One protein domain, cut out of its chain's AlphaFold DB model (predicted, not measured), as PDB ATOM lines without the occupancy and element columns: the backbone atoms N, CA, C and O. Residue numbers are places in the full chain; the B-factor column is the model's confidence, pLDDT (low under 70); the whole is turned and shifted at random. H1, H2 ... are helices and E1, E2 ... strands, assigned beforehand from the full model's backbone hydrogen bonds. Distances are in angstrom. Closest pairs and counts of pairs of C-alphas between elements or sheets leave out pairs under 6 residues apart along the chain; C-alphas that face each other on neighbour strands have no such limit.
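AT A GLANCE: This is residues 4 to 106 of the 107 residues of an uncharacterized protein of uncultured archaeon (UniProt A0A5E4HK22). Look first for two long helices, H1 and H2, side by side and running opposite ways, with a small loose head of loops and very short strands at one end, where H1 finishes and H2 starts. The head holds two two-stranded pairings, the parallel E1 and E2 and the antiparallel hairpin E3 and E4; at the far end of the pair, residues 98 to 106 stick out free, and 98 to 103 of these belong to H2. The printed part has 103 residues with two named helices and four named strands, in the order H1, E1, E2, E3, E4, H2, and its class is mostly helix. It is loose, with a radius of gyration of the C-alphas of 17.7 A, and its outline is a rod spanning 58 by 26 by 19 A.

IN THESE COORDINATES: Find C-alpha 4 at (10.011, 65.680, 170.780); from there H1, residues 4 to 30, runs 38.6 A to C-alpha 30 at (-1.030, 67.335, 133.869). Next come E1, residues 35 to 37, and E2, residues 54 to 56. Go on to E3, residues 70 to 72, and E4, residues 75 to 77. H2, residues 79 to 103, then runs 36.2 A to C-alpha 103 at (-6.469, 72.526, 180.478).

HOW THE PARTS SIT: Begin with H1 and H2, which touch with 46 pairs of C-alphas within 8 A. Their closest C-alphas are those of Gly 20 and Gly 80, 3.7 A apart. They stand at a shallow tilt of 29 degrees and run opposite ways. In both helices each O i to N i+4 pair is within hydrogen-bond range. Farther along H1, the closest C-alphas of H1 and E1 are those of Met 28 and Met 35, 4.8 A apart. E1 and E2 are parallel neighbours at 42 degrees; N 37 and O 55 are within hydrogen-bond range at 2.8 A. E3 and E4 form an antiparallel hairpin at 145 degrees, with N 72 and O 75 2.9 A apart and N 77 and O 70 2.9 A apart, both within hydrogen-bond range. Between the two sheets, the closest C-alphas of E1 and E4 are those of Val 37 and Leu 76, 7.5 A apart. Among the pairs that are apart are H1 and E3, and E2 and H2.

THE WHOLE: Look for the two C-alphas farthest apart at Ser 59 and Leu 106, 59.3 A from each other. Without residues 98 to 106, which stand free, the body spans 50 by 27 by 20 A. The printed part has no cut. The links E1 to E2, with 16 residues, and E2 to E3, with 13 residues, are long. The mean pLDDT of the printed part is 83.9, and it falls under 70 at residues 40 to 53 and 104 to 106 of this predicted model.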
ATOM      1  N   LYS A   4       9.299  65.602 172.073       79.00
ATOM      2  CA  LYS A   4      10.011  65.680 170.780       79.00
ATOM      3  C   LYS A   4       9.454  64.718 169.719       79.00
ATOM      4  O   LYS A   4       9.482  65.037 168.540       79.00
ATOM      5  N   SER A   5       8.953  63.554 170.127       84.00
ATOM      6  CA  SER A   5       8.335  62.570 169.229       84.00
ATOM      7  C   SER A   5       6.982  63.050 168.713       84.00
ATOM      8  O   SER A   5       6.644  62.795 167.564       84.00
ATOM      9  N   PHE A   6       6.226  63.765 169.547       85.38
ATOM     10  CA  PHE A   6       4.899  64.248 169.185       85.38
ATOM     11  C   PHE A   6       4.954  65.430 168.215       85.38
ATOM     12  O   PHE A   6       4.211  65.464 167.242       85.38
ATOM     13  N   LEU A   7       5.913  66.343 168.412       87.44
ATOM     14  CA  LEU A   7       6.176  67.421 167.456       87.44
ATOM     15  C   LEU A   7       6.605  66.877 166.085       87.44
ATOM     16  O   LEU A   7       6.113  67.338 165.064       87.44
ATOM     17  N   LYS A   8       7.489  65.869 166.051       91.44
ATOM     18  CA  LYS A   8       7.884  65.210 164.793       91.44
ATOM     19  C   LYS A   8       6.685  64.615 164.059       91.44
ATOM     20  O   LYS A   8       6.616  64.718 162.842       91.44
ATOM     21  N   TRP A   9       5.755  64.018 164.799       90.00
ATOM     22  CA  TRP A   9       4.540  63.458 164.226       90.00
ATOM     23  C   TRP A   9       3.641  64.544 163.619       90.00
ATOM     24  O   TRP A   9       3.232  64.405 162.473       90.00
ATOM     25  N   ALA A  10       3.436  65.666 164.314       91.44
ATOM     26  CA  ALA A  10       2.680  66.798 163.774       91.44
ATOM     27  C   ALA A  10       3.337  67.424 162.531       91.44
ATOM     28  O   ALA A  10       2.650  67.748 161.567       91.44
ATOM     29  N   LEU A  11       4.670  67.551 162.522       94.38
ATOM     30  CA  LEU A  11       5.419  68.034 161.356       94.38
ATOM     31  C   LEU A  11       5.312  67.070 160.168       94.38
ATOM     32  O   LEU A  11       5.160  67.517 159.035       94.38
ATOM     33  N   ALA A  12       5.345  65.760 160.420       94.75
ATOM     34  CA  ALA A  12       5.086  64.760 159.389       94.75
ATOM     35  C   ALA A  12       3.642  64.862 158.862       94.75
ATOM     36  O   ALA A  12       3.433  64.787 157.655       94.75
ATOM     37  N   GLY A  13       2.667  65.108 159.742       95.38
ATOM     38  CA  GLY A  13       1.278  65.378 159.372       95.38
ATOM     39  C   GLY A  13       1.130  66.604 158.467       95.38
ATOM     40  O   GLY A  13       0.499  66.516 157.415       95.38
ATOM     41  N   LEU A  14       1.778  67.719 158.816       95.81
ATOM     42  CA  LEU A  14       1.818  68.926 157.984       95.81
ATOM     43  C   LEU A  14       2.452  68.649 156.613       95.81
ATOM     44  O   LEU A  14       1.908  69.051 155.586       95.81
ATOM     45  N   GLY A  15       3.576  67.926 156.592       97.31
ATOM     46  CA  GLY A  15       4.233  67.509 155.353       97.31
ATOM     47  C   GLY A  15       3.331  66.639 154.478       97.31
ATOM     48  O   GLY A  15       3.249  66.869 153.275       97.31
ATOM     49  N   SER A  16       2.600  65.695 155.078       97.50
ATOM     50  CA  SER A  16       1.613  64.860 154.382       97.50
ATOM     51  C   SER A  16       0.478  65.694 153.791       97.50
ATOM     52  O   SER A  16       0.119  65.501 152.634       97.50
ATOM     53  N   TYR A  17      -0.048  66.662 154.549       97.25
ATOM     54  CA  TYR A  17      -1.123  67.538 154.089       97.25
ATOM     55  C   TYR A  17      -0.704  68.365 152.867       97.25
ATOM     56  O   TYR A  17      -1.385  68.371 151.842       97.25
ATOM     57  N   ILE A  18       0.456  69.023 152.957       97.62
ATOM     58  CA  ILE A  18       1.010  69.821 151.855       97.62
ATOM     59  C   ILE A  18       1.337  68.919 150.661       97.62
ATOM     60  O   ILE A  18       0.987  69.248 149.530       97.62
ATOM     61  N   GLY A  19       1.979  67.775 150.910       97.62
ATOM     62  CA  GLY A  19       2.350  66.809 149.880       97.62
ATOM     63  C   GLY A  19       1.140  66.294 149.105       97.62
ATOM     64  O   GLY A  19       1.155  66.326 147.878       97.62
ATOM     65  N   GLY A  20       0.065  65.917 149.801       97.12
ATOM     66  CA  GLY A  20      -1.172  65.475 149.161       97.12
ATOM     67  C   GLY A  20      -1.815  66.567 148.303       97.12
ATOM     68  O   GLY A  20      -2.186  66.314 147.158       97.12
ATOM     69  N   GLY A  21      -1.843  67.814 148.789       96.75
ATOM     70  CA  GLY A  21      -2.330  68.954 148.003       96.75
ATOM     71  C   GLY A  21      -1.501  69.219 146.741       96.75
ATOM     72  O   GLY A  21      -2.057  69.485 145.674       96.75
ATOM     73  N   LEU A  22      -0.171  69.107 146.836       97.38
ATOM     74  CA  LEU A  22       0.721  69.233 145.681       97.38
ATOM     75  C   LEU A  22       0.522  68.096 144.675       97.38
ATOM     76  O   LEU A  22       0.546  68.358 143.474       97.38
ATOM     77  N   MET A  23       0.292  66.867 145.142       97.00
ATOM     78  CA  MET A  23       0.002  65.724 144.273       97.00
ATOM     79  C   MET A  23      -1.284  65.942 143.478       97.00
ATOM     80  O   MET A  23      -1.252  65.833 142.255       97.00
ATOM     81  N   ASN A  24      -2.375  66.349 144.131       95.62
ATOM     82  CA  ASN A  24      -3.638  66.623 143.438       95.62
ATOM     83  C   ASN A  24      -3.474  67.759 142.424       95.62
ATOM     84  O   ASN A  24      -3.883  67.639 141.269       95.62
ATOM     85  N   LYS A  25      -2.780  68.837 142.811       95.31
ATOM     86  CA  LYS A  25      -2.497  69.958 141.906       95.31
ATOM     87  C   LYS A  25      -1.661  69.533 140.697       95.31
ATOM     88  O   LYS A  25      -1.918  70.008 139.592       95.31
ATOM     89  N   LEU A  26      -0.681  68.648 140.891       95.62
ATOM     90  CA  LEU A  26       0.149  68.110 139.815       95.62
ATOM     91  C   LEU A  26      -0.682  67.279 138.831       95.62
ATOM     92  O   LEU A  26      -0.534  67.447 137.621       95.62
ATOM     93  N   VAL A  27      -1.574  66.426 139.338       94.88
ATOM     94  CA  VAL A  27      -2.480  65.623 138.501       94.88
ATOM     95  C   VAL A  27      -3.404  66.518 137.695       94.88
ATOM     96  O   VAL A  27      -3.485  66.359 136.479       94.88
ATOM     97  N   MET A  28      -4.041  67.495 138.340       93.25
ATOM     98  CA  MET A  28      -4.907  68.446 137.649       93.25
ATOM     99  C   MET A  28      -4.146  69.204 136.564       93.25
ATOM    100  O   MET A  28      -4.611  69.303 135.432       93.25
ATOM    101  N   TRP A  29      -2.948  69.706 136.876       94.88
ATOM    102  CA  TRP A  29      -2.115  70.417 135.909       94.88
ATOM    103  C   TRP A  29      -1.750  69.543 134.701       94.88
ATOM    104  O   TRP A  29      -1.888  69.988 133.563       94.88
ATOM    105  N   ALA A  30      -1.376  68.281 134.931       93.50
ATOM    106  CA  ALA A  30      -1.030  67.335 133.869       93.50
ATOM    107  C   ALA A  30      -2.228  66.922 132.985       93.50
ATOM    108  O   ALA A  30      -2.027  66.364 131.908       93.50
ATOM    109  N   ASN A  31      -3.458  67.199 133.426       90.44
ATOM    110  CA  ASN A  31      -4.704  66.861 132.735       90.44
ATOM    111  C   ASN A  31      -5.529  68.113 132.382       90.44
ATOM    112  O   ASN A  31      -6.758  68.084 132.373       90.44
ATOM    113  N   GLY A  32      -4.863  69.240 132.101       88.88
ATOM    114  CA  GLY A  32      -5.523  70.445 131.582       88.88
ATOM    115  C   GLY A  32      -6.401  71.183 132.597       88.88
ATOM    116  O   GLY A  32      -7.335  71.878 132.212       88.88
ATOM    117  N   GLY A  33      -6.113  71.032 133.889       88.69
ATOM    118  CA  GLY A  33      -6.872  71.622 134.994       88.69
ATOM    119  C   GLY A  33      -7.953  70.710 135.578       88.69
ATOM    120  O   GLY A  33      -8.638  71.124 136.512       88.69
ATOM    121  N   PHE A  34      -8.090  69.482 135.073       89.44
ATOM    122  CA  PHE A  34      -9.108  68.530 135.512       89.44
ATOM    123  C   PHE A  34      -8.498  67.360 136.279       89.44
ATOM    124  O   PHE A  34      -7.439  66.859 135.924       89.44
ATOM    125  N   MET A  35      -9.184  66.901 137.316       91.00
ATOM    126  CA  MET A  35      -8.847  65.709 138.078       91.00
ATOM    127  C   MET A  35      -9.502  64.485 137.420       91.00
ATOM    128  O   MET A  35     -10.733  64.426 137.374       91.00
ATOM    129  N   PRO A  36      -8.738  63.516 136.885       88.56
ATOM    130  CA  PRO A  36      -9.315  62.311 136.308       88.56
ATOM    131  C   PRO A  36      -9.924  61.412 137.390       88.56
ATOM    132  O   PRO A  36      -9.363  61.263 138.472       88.56
ATOM    133  N   VAL A  37     -11.041  60.758 137.078       87.00
ATOM    134  CA  VAL A  37     -11.781  59.914 138.024       87.00
ATOM    135  C   VAL A  37     -12.073  58.542 137.416       87.00
ATOM    136  O   VAL A  37     -12.673  58.441 136.342       87.00
ATOM    137  N   ALA A  38     -11.639  57.474 138.089       82.25
ATOM    138  CA  ALA A  38     -11.821  56.092 137.659       82.25
ATOM    139  C   ALA A  38     -13.263  55.646 137.916       82.25
ATOM    140  O   ALA A  38     -13.682  55.381 139.048       82.25
ATOM    141  N   TYR A  39     -14.031  55.545 136.838       70.38
ATOM    142  CA  TYR A  39     -15.440  55.200 136.902       70.38
ATOM    143  C   TYR A  39     -15.635  53.705 137.205       70.38
ATOM    144  O   TYR A  39     -15.373  52.850 136.365       70.38
ATOM    145  N   HIS A  40     -16.130  53.383 138.403       58.91
ATOM    146  CA  HIS A  40     -16.415  52.005 138.838       58.91
ATOM    147  C   HIS A  40     -17.896  51.611 138.671       58.91
ATOM    148  O   HIS A  40     -18.456  50.907 139.509       58.91
ATOM    149  N   GLY A  41     -18.556  52.076 137.602       52.06
ATOM    150  CA  GLY A  41     -19.857  51.541 137.168       52.06
ATOM    151  C   GLY A  41     -21.027  51.718 138.144       52.06
ATOM    152  O   GLY A  41     -21.979  50.948 138.067       52.06
ATOM    153  N   ARG A  42     -20.963  52.667 139.092       45.03
ATOM    154  CA  ARG A  42     -21.931  52.750 140.204       45.03
ATOM    155  C   ARG A  42     -22.639  54.085 140.408       45.03
ATOM    156  O   ARG A  42     -23.139  54.325 141.501       45.03
ATOM    157  N   TRP A  43     -22.706  54.930 139.386       49.25
ATOM    158  CA  TRP A  43     -23.457  56.182 139.462       49.25
ATOM    159  C   TRP A  43     -24.006  56.551 138.086       49.25
ATOM    160  O   TRP A  43     -23.233  56.935 137.210       49.25
ATOM    161  N   ASP A  44     -25.328  56.458 137.921       45.97
ATOM    162  CA  ASP A  44     -26.115  56.941 136.772       45.97
ATOM    163  C   ASP A  44     -26.087  58.482 136.662       45.97
ATOM    164  O   ASP A  44     -27.115  59.146 136.555       45.97
ATOM    165  N   TRP A  45     -24.905  59.091 136.756       46.12
ATOM    166  CA  TRP A  45     -24.723  60.517 136.525       46.12
ATOM    167  C   TRP A  45     -24.528  60.748 135.026       46.12
ATOM    168  O   TRP A  45     -23.611  60.166 134.438       46.12
ATOM    169  N   PRO A  46     -25.378  61.566 134.380       42.78
ATOM    170  CA  PRO A  46     -25.280  61.793 132.953       42.78
ATOM    171  C   PRO A  46     -23.976  62.531 132.638       42.78
ATOM    172  O   PRO A  46     -23.698  63.605 133.158       42.78
ATOM    173  N   PHE A  47     -23.182  61.855 131.814       48.47
ATOM    174  CA  PHE A  47     -22.200  62.326 130.845       48.47
ATOM    175  C   PHE A  47     -21.800  63.810 130.837       48.47
ATOM    176  O   PHE A  47     -22.626  64.705 130.715       48.47
ATOM    177  N   GLN A  48     -20.478  63.979 130.711       48.88
ATOM    178  CA  GLN A  48     -19.769  65.159 130.205       48.88
ATOM    179  C   GLN A  48     -19.768  66.356 131.151       48.88
ATOM    180  O   GLN A  48     -20.693  67.152 131.189       48.88
ATOM    181  N   VAL A  49     -18.644  66.514 131.858       52.34
ATOM    182  CA  VAL A  49     -18.345  67.699 132.668       52.34
ATOM    183  C   VAL A  49     -19.461  67.960 133.674       52.34
ATOM    184  O   VAL A  49     -20.223  68.920 133.587       52.34
ATOM    185  N   THR A  50     -19.541  67.108 134.693       45.34
ATOM    186  CA  THR A  50     -20.190  67.544 135.924       45.34
ATOM    187  C   THR A  50     -19.364  68.721 136.419       45.34
ATOM    188  O   THR A  50     -18.201  68.535 136.773       45.34
ATOM    189  N   ASN A  51     -19.920  69.928 136.306       56.38
ATOM    190  CA  ASN A  51     -19.405  71.173 136.867       56.38
ATOM    191  C   ASN A  51     -18.401  70.928 138.008       56.38
ATOM    192  O   ASN A  51     -18.730  70.214 138.950       56.38
ATOM    193  N   MET A  52     -17.248  71.608 137.967       60.50
ATOM    194  CA  MET A  52     -16.219  71.641 139.024       60.50
ATOM    195  C   MET A  52     -15.149  70.530 138.934       60.50
ATOM    196  O   MET A  52     -15.280  69.428 139.462       60.50
ATOM    197  N   THR A  53     -14.020  70.884 138.310       69.56
ATOM    198  CA  THR A  53     -12.675  70.287 138.485       69.56
ATOM    199  C   THR A  53     -12.444  68.792 138.222       69.56
ATOM    200  O   THR A  53     -11.283  68.409 138.249       69.56
ATOM    201  N   HIS A  54     -13.439  67.963 137.890       80.06
ATOM    202  CA  HIS A  54     -13.256  66.520 137.642       80.06
ATOM    203  C   HIS A  54     -13.605  66.116 136.200       80.06
ATOM    204  O   HIS A  54     -14.521  66.668 135.590       80.06
ATOM    205  N   CYS A  55     -12.892  65.129 135.653       78.38
ATOM    206  CA  CYS A  55     -13.158  64.526 134.346       78.38
ATOM    207  C   CYS A  55     -13.103  62.993 134.420       78.38
ATOM    208  O   CYS A  55     -12.489  62.411 135.311       78.38
ATOM    209  N   THR A  56     -13.753  62.304 133.483       81.94
ATOM    210  CA  THR A  56     -13.678  60.838 133.412       81.94
ATOM    211  C   THR A  56     -12.256  60.401 133.058       81.94
ATOM    212  O   THR A  56     -11.673  60.907 132.100       81.94
ATOM    213  N   MET A  57     -11.698  59.447 133.808       82.19
ATOM    214  CA  MET A  57     -10.366  58.904 133.535       82.19
ATOM    215  C   MET A  57     -10.371  58.088 132.237       82.19
ATOM    216  O   MET A  57     -11.018  57.044 132.157       82.19
ATOM    217  N   SER A  58      -9.632  58.555 131.231       79.75
ATOM    218  CA  SER A  58      -9.359  57.829 129.986       79.75
ATOM    219  C   SER A  58      -8.005  57.107 130.047       79.75
ATOM    220  O   SER A  58      -7.202  57.326 130.958       79.75
ATOM    221  N   SER A  59      -7.717  56.253 129.057       75.81
ATOM    222  CA  SER A  59      -6.388  55.640 128.884       75.81
ATOM    223  C   SER A  59      -5.266  56.670 128.744       75.81
ATOM    224  O   SER A  59      -4.132  56.382 129.135       75.81
ATOM    225  N   ASP A  60      -5.615  57.849 128.227       79.25
ATOM    226  CA  ASP A  60      -4.701  58.926 127.849       79.25
ATOM    227  C   ASP A  60      -4.485  59.936 128.986       79.25
ATOM    228  O   ASP A  60      -3.712  60.881 128.843       79.25
ATOM    229  N   ALA A  61      -5.153  59.742 130.130       83.50
ATOM    230  CA  ALA A  61      -4.983  60.592 131.298       83.50
ATOM    231  C   ALA A  61      -3.546  60.504 131.840       83.50
ATOM    232  O   ALA A  61      -3.040  59.429 132.198       83.50
ATOM    233  N   SER A  62      -2.903  61.661 131.963       89.31
ATOM    234  CA  SER A  62      -1.584  61.790 132.572       89.31
ATOM    235  C   SER A  62      -1.667  61.497 134.068       89.31
ATOM    236  O   SER A  62      -2.621  61.887 134.736       89.31
ATOM    237  N   LEU A  63      -0.653  60.836 134.632       89.81
ATOM    238  CA  LEU A  63      -0.571  60.573 136.080       89.81
ATOM    239  C   LEU A  63      -1.800  59.842 136.662       89.81
ATOM    240  O   LEU A  63      -2.153  60.040 137.821       89.81
ATOM    241  N   LYS A  64      -2.430  58.948 135.890       87.06
ATOM    242  CA  LYS A  64      -3.621  58.174 136.303       87.06
ATOM    243  C   LYS A  64      -3.493  57.409 137.632       87.06
ATOM    244  O   LYS A  64      -4.493  57.131 138.276       87.06
ATOM    245  N   TYR A  65      -2.270  57.098 138.068       89.44
ATOM    246  CA  TYR A  65      -1.982  56.446 139.353       89.44
ATOM    247  C   TYR A  65      -2.029  57.398 140.562       89.44
ATOM    248  O   TYR A  65      -1.882  56.949 141.692       89.44
ATOM    249  N   LEU A  66      -2.189  58.702 140.337       92.00
ATOM    250  CA  LEU A  66      -2.393  59.728 141.367       92.00
ATOM    251  C   LEU A  66      -3.796  60.345 141.306       92.00
ATOM    252  O   LEU A  66      -4.114  61.220 142.103       92.00
ATOM    253  N   ALA A  67      -4.604  59.918 140.345       91.94
ATOM    254  CA  ALA A  67      -5.953  60.403 140.118       91.94
ATOM    255  C   ALA A  67      -6.965  59.714 141.063       91.94
ATOM    256  O   ALA A  67      -6.572  58.915 141.918       91.94
ATOM    257  N   ASP A  68      -8.260  59.998 140.929       90.50
ATOM    258  CA  ASP A  68      -9.270  59.472 141.854       90.50
ATOM    259  C   ASP A  68      -9.672  58.047 141.471       90.50
ATOM    260  O   ASP A  68     -10.501  57.834 140.586       90.50
ATOM    261  N   TYR A  69      -9.097  57.045 142.132       89.06
ATOM    262  CA  TYR A  69      -9.435  55.634 141.886       89.06
ATOM    263  C   TYR A  69      -9.695  54.824 143.155       89.06
ATOM    264  O   TYR A  69     -10.142  53.678 143.074       89.06
ATOM    265  N   ILE A  70      -9.436  55.391 144.332       89.69
ATOM    266  CA  ILE A  70      -9.630  54.705 145.606       89.69
ATOM    267  C   ILE A  70     -11.104  54.841 145.990       89.69
ATOM    268  O   ILE A  70     -11.541  55.903 146.427       89.69
ATOM    269  N   SER A  71     -11.884  53.772 145.824       87.56
ATOM    270  CA  SER A  71     -13.299  53.763 146.209       87.56
ATOM    271  C   SER A  71     -13.474  53.455 147.694       87.56
ATOM    272  O   SER A  71     -13.075  52.390 148.170       87.56
ATOM    273  N   PHE A  72     -14.113  54.364 148.427       84.56
ATOM    274  CA  PHE A  72     -14.477  54.148 149.824       84.56
ATOM    275  C   PHE A  72     -15.828  54.795 150.139       84.56
ATOM    276  O   PHE A  72     -16.030  55.989 149.939       84.56
ATOM    277  N   ARG A  73     -16.776  53.993 150.645       84.12
ATOM    278  CA  ARG A  73     -18.127  54.439 151.051       84.12
ATOM    279  C   ARG A  73     -18.882  55.261 149.990       84.12
ATOM    280  O   ARG A  73     -19.605  56.190 150.328       84.12
ATOM    281  N   GLY A  74     -18.730  54.907 148.715       76.75
ATOM    282  CA  GLY A  74     -19.419  55.581 147.608       76.75
ATOM    283  C   GLY A  74     -18.739  56.856 147.103       76.75
ATOM    284  O   GLY A  74     -19.221  57.421 146.125       76.75
ATOM    285  N   TRP A  75     -17.617  57.256 147.707       81.38
ATOM    286  CA  TRP A  75     -16.752  58.342 147.244       81.38
ATOM    287  C   TRP A  75     -15.495  57.779 146.579       81.38
ATOM    288  O   TRP A  75     -15.092  56.641 146.849       81.38
ATOM    289  N   LEU A  76     -14.892  58.577 145.702       87.00
ATOM    290  CA  LEU A  76     -13.600  58.294 145.090       87.00
ATOM    291  C   LEU A  76     -12.574  59.271 145.653       87.00
ATOM    292  O   LEU A  76     -12.875  60.446 145.834       87.00
ATOM    293  N   TYR A  77     -11.398  58.744 145.958       90.88
ATOM    294  CA  TYR A  77     -10.288  59.491 146.524       90.88
ATOM    295  C   TYR A  77      -9.040  59.269 145.678       90.88
ATOM    296  O   TYR A  77      -8.790  58.161 145.177       90.88
ATOM    297  N   SER A  78      -8.224  60.302 145.577       94.31
ATOM    298  CA  SER A  78      -6.844  60.196 145.125       94.31
ATOM    299  C   SER A  78      -5.912  59.783 146.267       94.31
ATOM    300  O   SER A  78      -6.216  59.981 147.449       94.31
ATOM    301  N   PRO A  79      -4.711  59.267 145.955       95.81
ATOM    302  CA  PRO A  79      -3.640  59.152 146.938       95.81
ATOM    303  C   PRO A  79      -3.337  60.478 147.657       95.81
ATOM    304  O   PRO A  79      -3.004  60.466 148.844       95.81
ATOM    305  N   GLY A  80      -3.479  61.618 146.968       96.62
ATOM    306  CA  GLY A  80      -3.292  62.928 147.583       96.62
ATOM    307  C   GLY A  80      -4.381  63.262 148.604       96.62
ATOM    308  O   GLY A  80      -4.042  63.732 149.689       96.62
ATOM    309  N   ASP A  81      -5.647  62.917 148.354       95.31
ATOM    310  CA  ASP A  81      -6.727  63.075 149.345       95.31
ATOM    311  C   ASP A  81      -6.474  62.247 150.602       95.31
ATOM    312  O   ASP A  81      -6.647  62.732 151.722       95.31
ATOM    313  N   VAL A  82      -5.995  61.011 150.437       96.25
ATOM    314  CA  VAL A  82      -5.625  60.152 151.570       96.25
ATOM    315  C   VAL A  82      -4.517  60.806 152.400       96.25
ATOM    316  O   VAL A  82      -4.604  60.839 153.630       96.25
ATOM    317  N   MET A  83      -3.502  61.380 151.748       97.69
ATOM    318  CA  MET A  83      -2.419  62.101 152.426       97.69
ATOM    319  C   MET A  83      -2.896  63.382 153.124       97.69
ATOM    320  O   MET A  83      -2.433  63.671 154.234       97.69
ATOM    321  N   ILE A  84      -3.826  64.121 152.513       97.69
ATOM    322  CA  ILE A  84      -4.461  65.311 153.096       97.69
ATOM    323  C   ILE A  84      -5.220  64.927 154.365       97.69
ATOM    324  O   ILE A  84      -4.982  65.512 155.423       97.69
ATOM    325  N   VAL A  85      -6.082  63.911 154.294       96.25
ATOM    326  CA  VAL A  85      -6.887  63.451 155.434       96.25
ATOM    327  C   VAL A  85      -5.995  62.917 156.554       96.25
ATOM    328  O   VAL A  85      -6.164  63.307 157.711       96.25
ATOM    329  N   ALA A  86      -5.002  62.082 156.234       95.06
ATOM    330  CA  ALA A  86      -4.056  61.566 157.224       95.06
ATOM    331  C   ALA A  86      -3.259  62.696 157.900       95.06
ATOM    332  O   ALA A  86      -3.100  62.708 159.126       95.06
ATOM    333  N   GLY A  87      -2.807  63.678 157.114       95.75
ATOM    334  CA  GLY A  87      -2.119  64.863 157.617       95.75
ATOM    335  C   GLY A  87      -2.999  65.711 158.535       95.75
ATOM    336  O   GLY A  87      -2.569  66.093 159.626       95.75
ATOM    337  N   ALA A  88      -4.256  65.939 158.147       94.81
ATOM    338  CA  ALA A  88      -5.231  66.683 158.940       94.81
ATOM    339  C   ALA A  88      -5.534  65.992 160.278       94.81
ATOM    340  O   ALA A  88      -5.470  66.638 161.324       94.81
ATOM    341  N   ILE A  89      -5.785  64.676 160.274       95.81
ATOM    342  CA  ILE A  89      -5.995  63.886 161.502       95.81
ATOM    343  C   ILE A  89      -4.783  64.005 162.429       95.81
ATOM    344  O   ILE A  89      -4.939  64.168 163.645       95.81
ATOM    345  N   SER A  90      -3.576  63.962 161.858       94.00
ATOM    346  CA  SER A  90      -2.352  64.109 162.634       94.00
ATOM    347  C   SER A  90      -2.260  65.472 163.326       94.00
ATOM    348  O   SER A  90      -2.056  65.552 164.540       94.00
ATOM    349  N   MET A  91      -2.499  66.557 162.591       93.06
ATOM    350  CA  MET A  91      -2.475  67.906 163.161       93.06
ATOM    351  C   MET A  91      -3.593  68.129 164.193       93.06
ATOM    352  O   MET A  91      -3.329  68.678 165.261       93.06
ATOM    353  N   LEU A  92      -4.816  67.658 163.930       93.38
ATOM    354  CA  LEU A  92      -5.947  67.792 164.859       93.38
ATOM    355  C   LEU A  92      -5.691  67.065 166.180       93.38
ATOM    356  O   LEU A  92      -5.935  67.614 167.252       93.38
ATOM    357  N   THR A  93      -5.131  65.858 166.115       92.12
ATOM    358  CA  THR A  93      -4.746  65.100 167.314       92.12
ATOM    359  C   THR A  93      -3.642  65.825 168.087       92.12
ATOM    360  O   THR A  93      -3.663  65.849 169.318       92.12
ATOM    361  N   PHE A  94      -2.690  66.451 167.384       90.38
ATOM    362  CA  PHE A  94      -1.659  67.272 168.016       90.38
ATOM    363  C   PHE A  94      -2.253  68.443 168.799       90.38
ATOM    364  O   PHE A  94      -1.936  68.613 169.980       90.38
ATOM    365  N   VAL A  95      -3.159  69.199 168.176       89.94
ATOM    366  CA  VAL A  95      -3.860  70.320 168.815       89.94
ATOM    367  C   VAL A  95      -4.697  69.841 170.002       89.94
ATOM    368  O   VAL A  95      -4.568  70.397 171.089       89.94
ATOM    369  N   ALA A  96      -5.477  68.768 169.841       90.56
ATOM    370  CA  ALA A  96      -6.320  68.226 170.905       90.56
ATOM    371  C   ALA A  96      -5.510  67.850 172.158       90.56
ATOM    372  O   ALA A  96      -5.886  68.200 173.275       90.56
ATOM    373  N   VAL A  97      -4.354  67.203 171.986       89.44
ATOM    374  CA  VAL A  97      -3.472  66.851 173.110       89.44
ATOM    375  C   VAL A  97      -2.887  68.094 173.783       89.44
ATOM    376  O   VAL A  97      -2.784  68.124 175.009       89.44
ATOM    377  N   LEU A  98      -2.513  69.126 173.018       87.25
ATOM    378  CA  LEU A  98      -2.051  70.386 173.605       87.25
ATOM    379  C   LEU A  98      -3.153  71.074 174.414       87.25
ATOM    380  O   LEU A  98      -2.867  71.547 175.511       87.25
ATOM    381  N   CYS A  99      -4.394  71.078 173.921       88.44
ATOM    382  CA  CYS A  99      -5.544  71.609 174.650       88.44
ATOM    383  C   CYS A  99      -5.787  70.848 175.958       88.44
ATOM    384  O   CYS A  99      -5.943  71.483 176.993       88.44
ATOM    385  N   ILE A 100      -5.734  69.511 175.943       88.31
ATOM    386  CA  ILE A 100      -5.911  68.682 177.149       88.31
ATOM    387  C   ILE A 100      -4.805  68.962 178.175       88.31
ATOM    388  O   ILE A 100      -5.089  69.183 179.347       88.31
ATOM    389  N   ILE A 101      -3.536  68.993 177.751       85.25
ATOM    390  CA  ILE A 101      -2.413  69.278 178.661       85.25
ATOM    391  C   ILE A 101      -2.481  70.714 179.193       85.25
ATOM    392  O   ILE A 101      -2.103  70.954 180.336       85.25
ATOM    393  N   GLY A 102      -2.894  71.669 178.357       79.06
ATOM    394  CA  GLY A 102      -3.079  73.062 178.754       79.06
ATOM    395  C   GLY A 102      -4.193  73.213 179.785       79.06
ATOM    396  O   GLY A 102      -3.975  73.865 180.797       79.06
ATOM    397  N   TYR A 103      -5.327  72.547 179.565       70.38
ATOM    398  CA  TYR A 103      -6.469  72.526 180.478       70.38
ATOM    399  C   TYR A 103      -6.088  71.958 181.853       70.38
ATOM    400  O   TYR A 103      -6.262  72.633 182.856       70.38
ATOM    401  N   VAL A 104      -5.422  70.797 181.895       66.62
ATOM    402  CA  VAL A 104      -4.981  70.138 183.146       66.62
ATOM    403  C   VAL A 104      -3.953  70.956 183.948       66.62
ATOM    404  O   VAL A 104      -3.682  70.645 185.099       66.62
ATOM    405  N   LYS A 105      -3.330  71.978 183.354       61.12
ATOM    406  CA  LYS A 105      -2.354  72.843 184.041       61.12
ATOM    407  C   LYS A 105      -2.941  74.142 184.586       61.12
ATOM    408  O   LYS A 105      -2.193  74.907 185.191       61.12
ATOM    409  N   LEU A 106      -4.197  74.435 184.268       59.44
ATOM    410  CA  LEU A 106      -4.895  75.630 184.738       59.44
ATOM    411  C   LEU A 106      -5.735  75.359 185.997       59.44
ATOM    412  O   LEU A 106      -6.200  76.322 186.600       59.44
TER     413      LEU A 106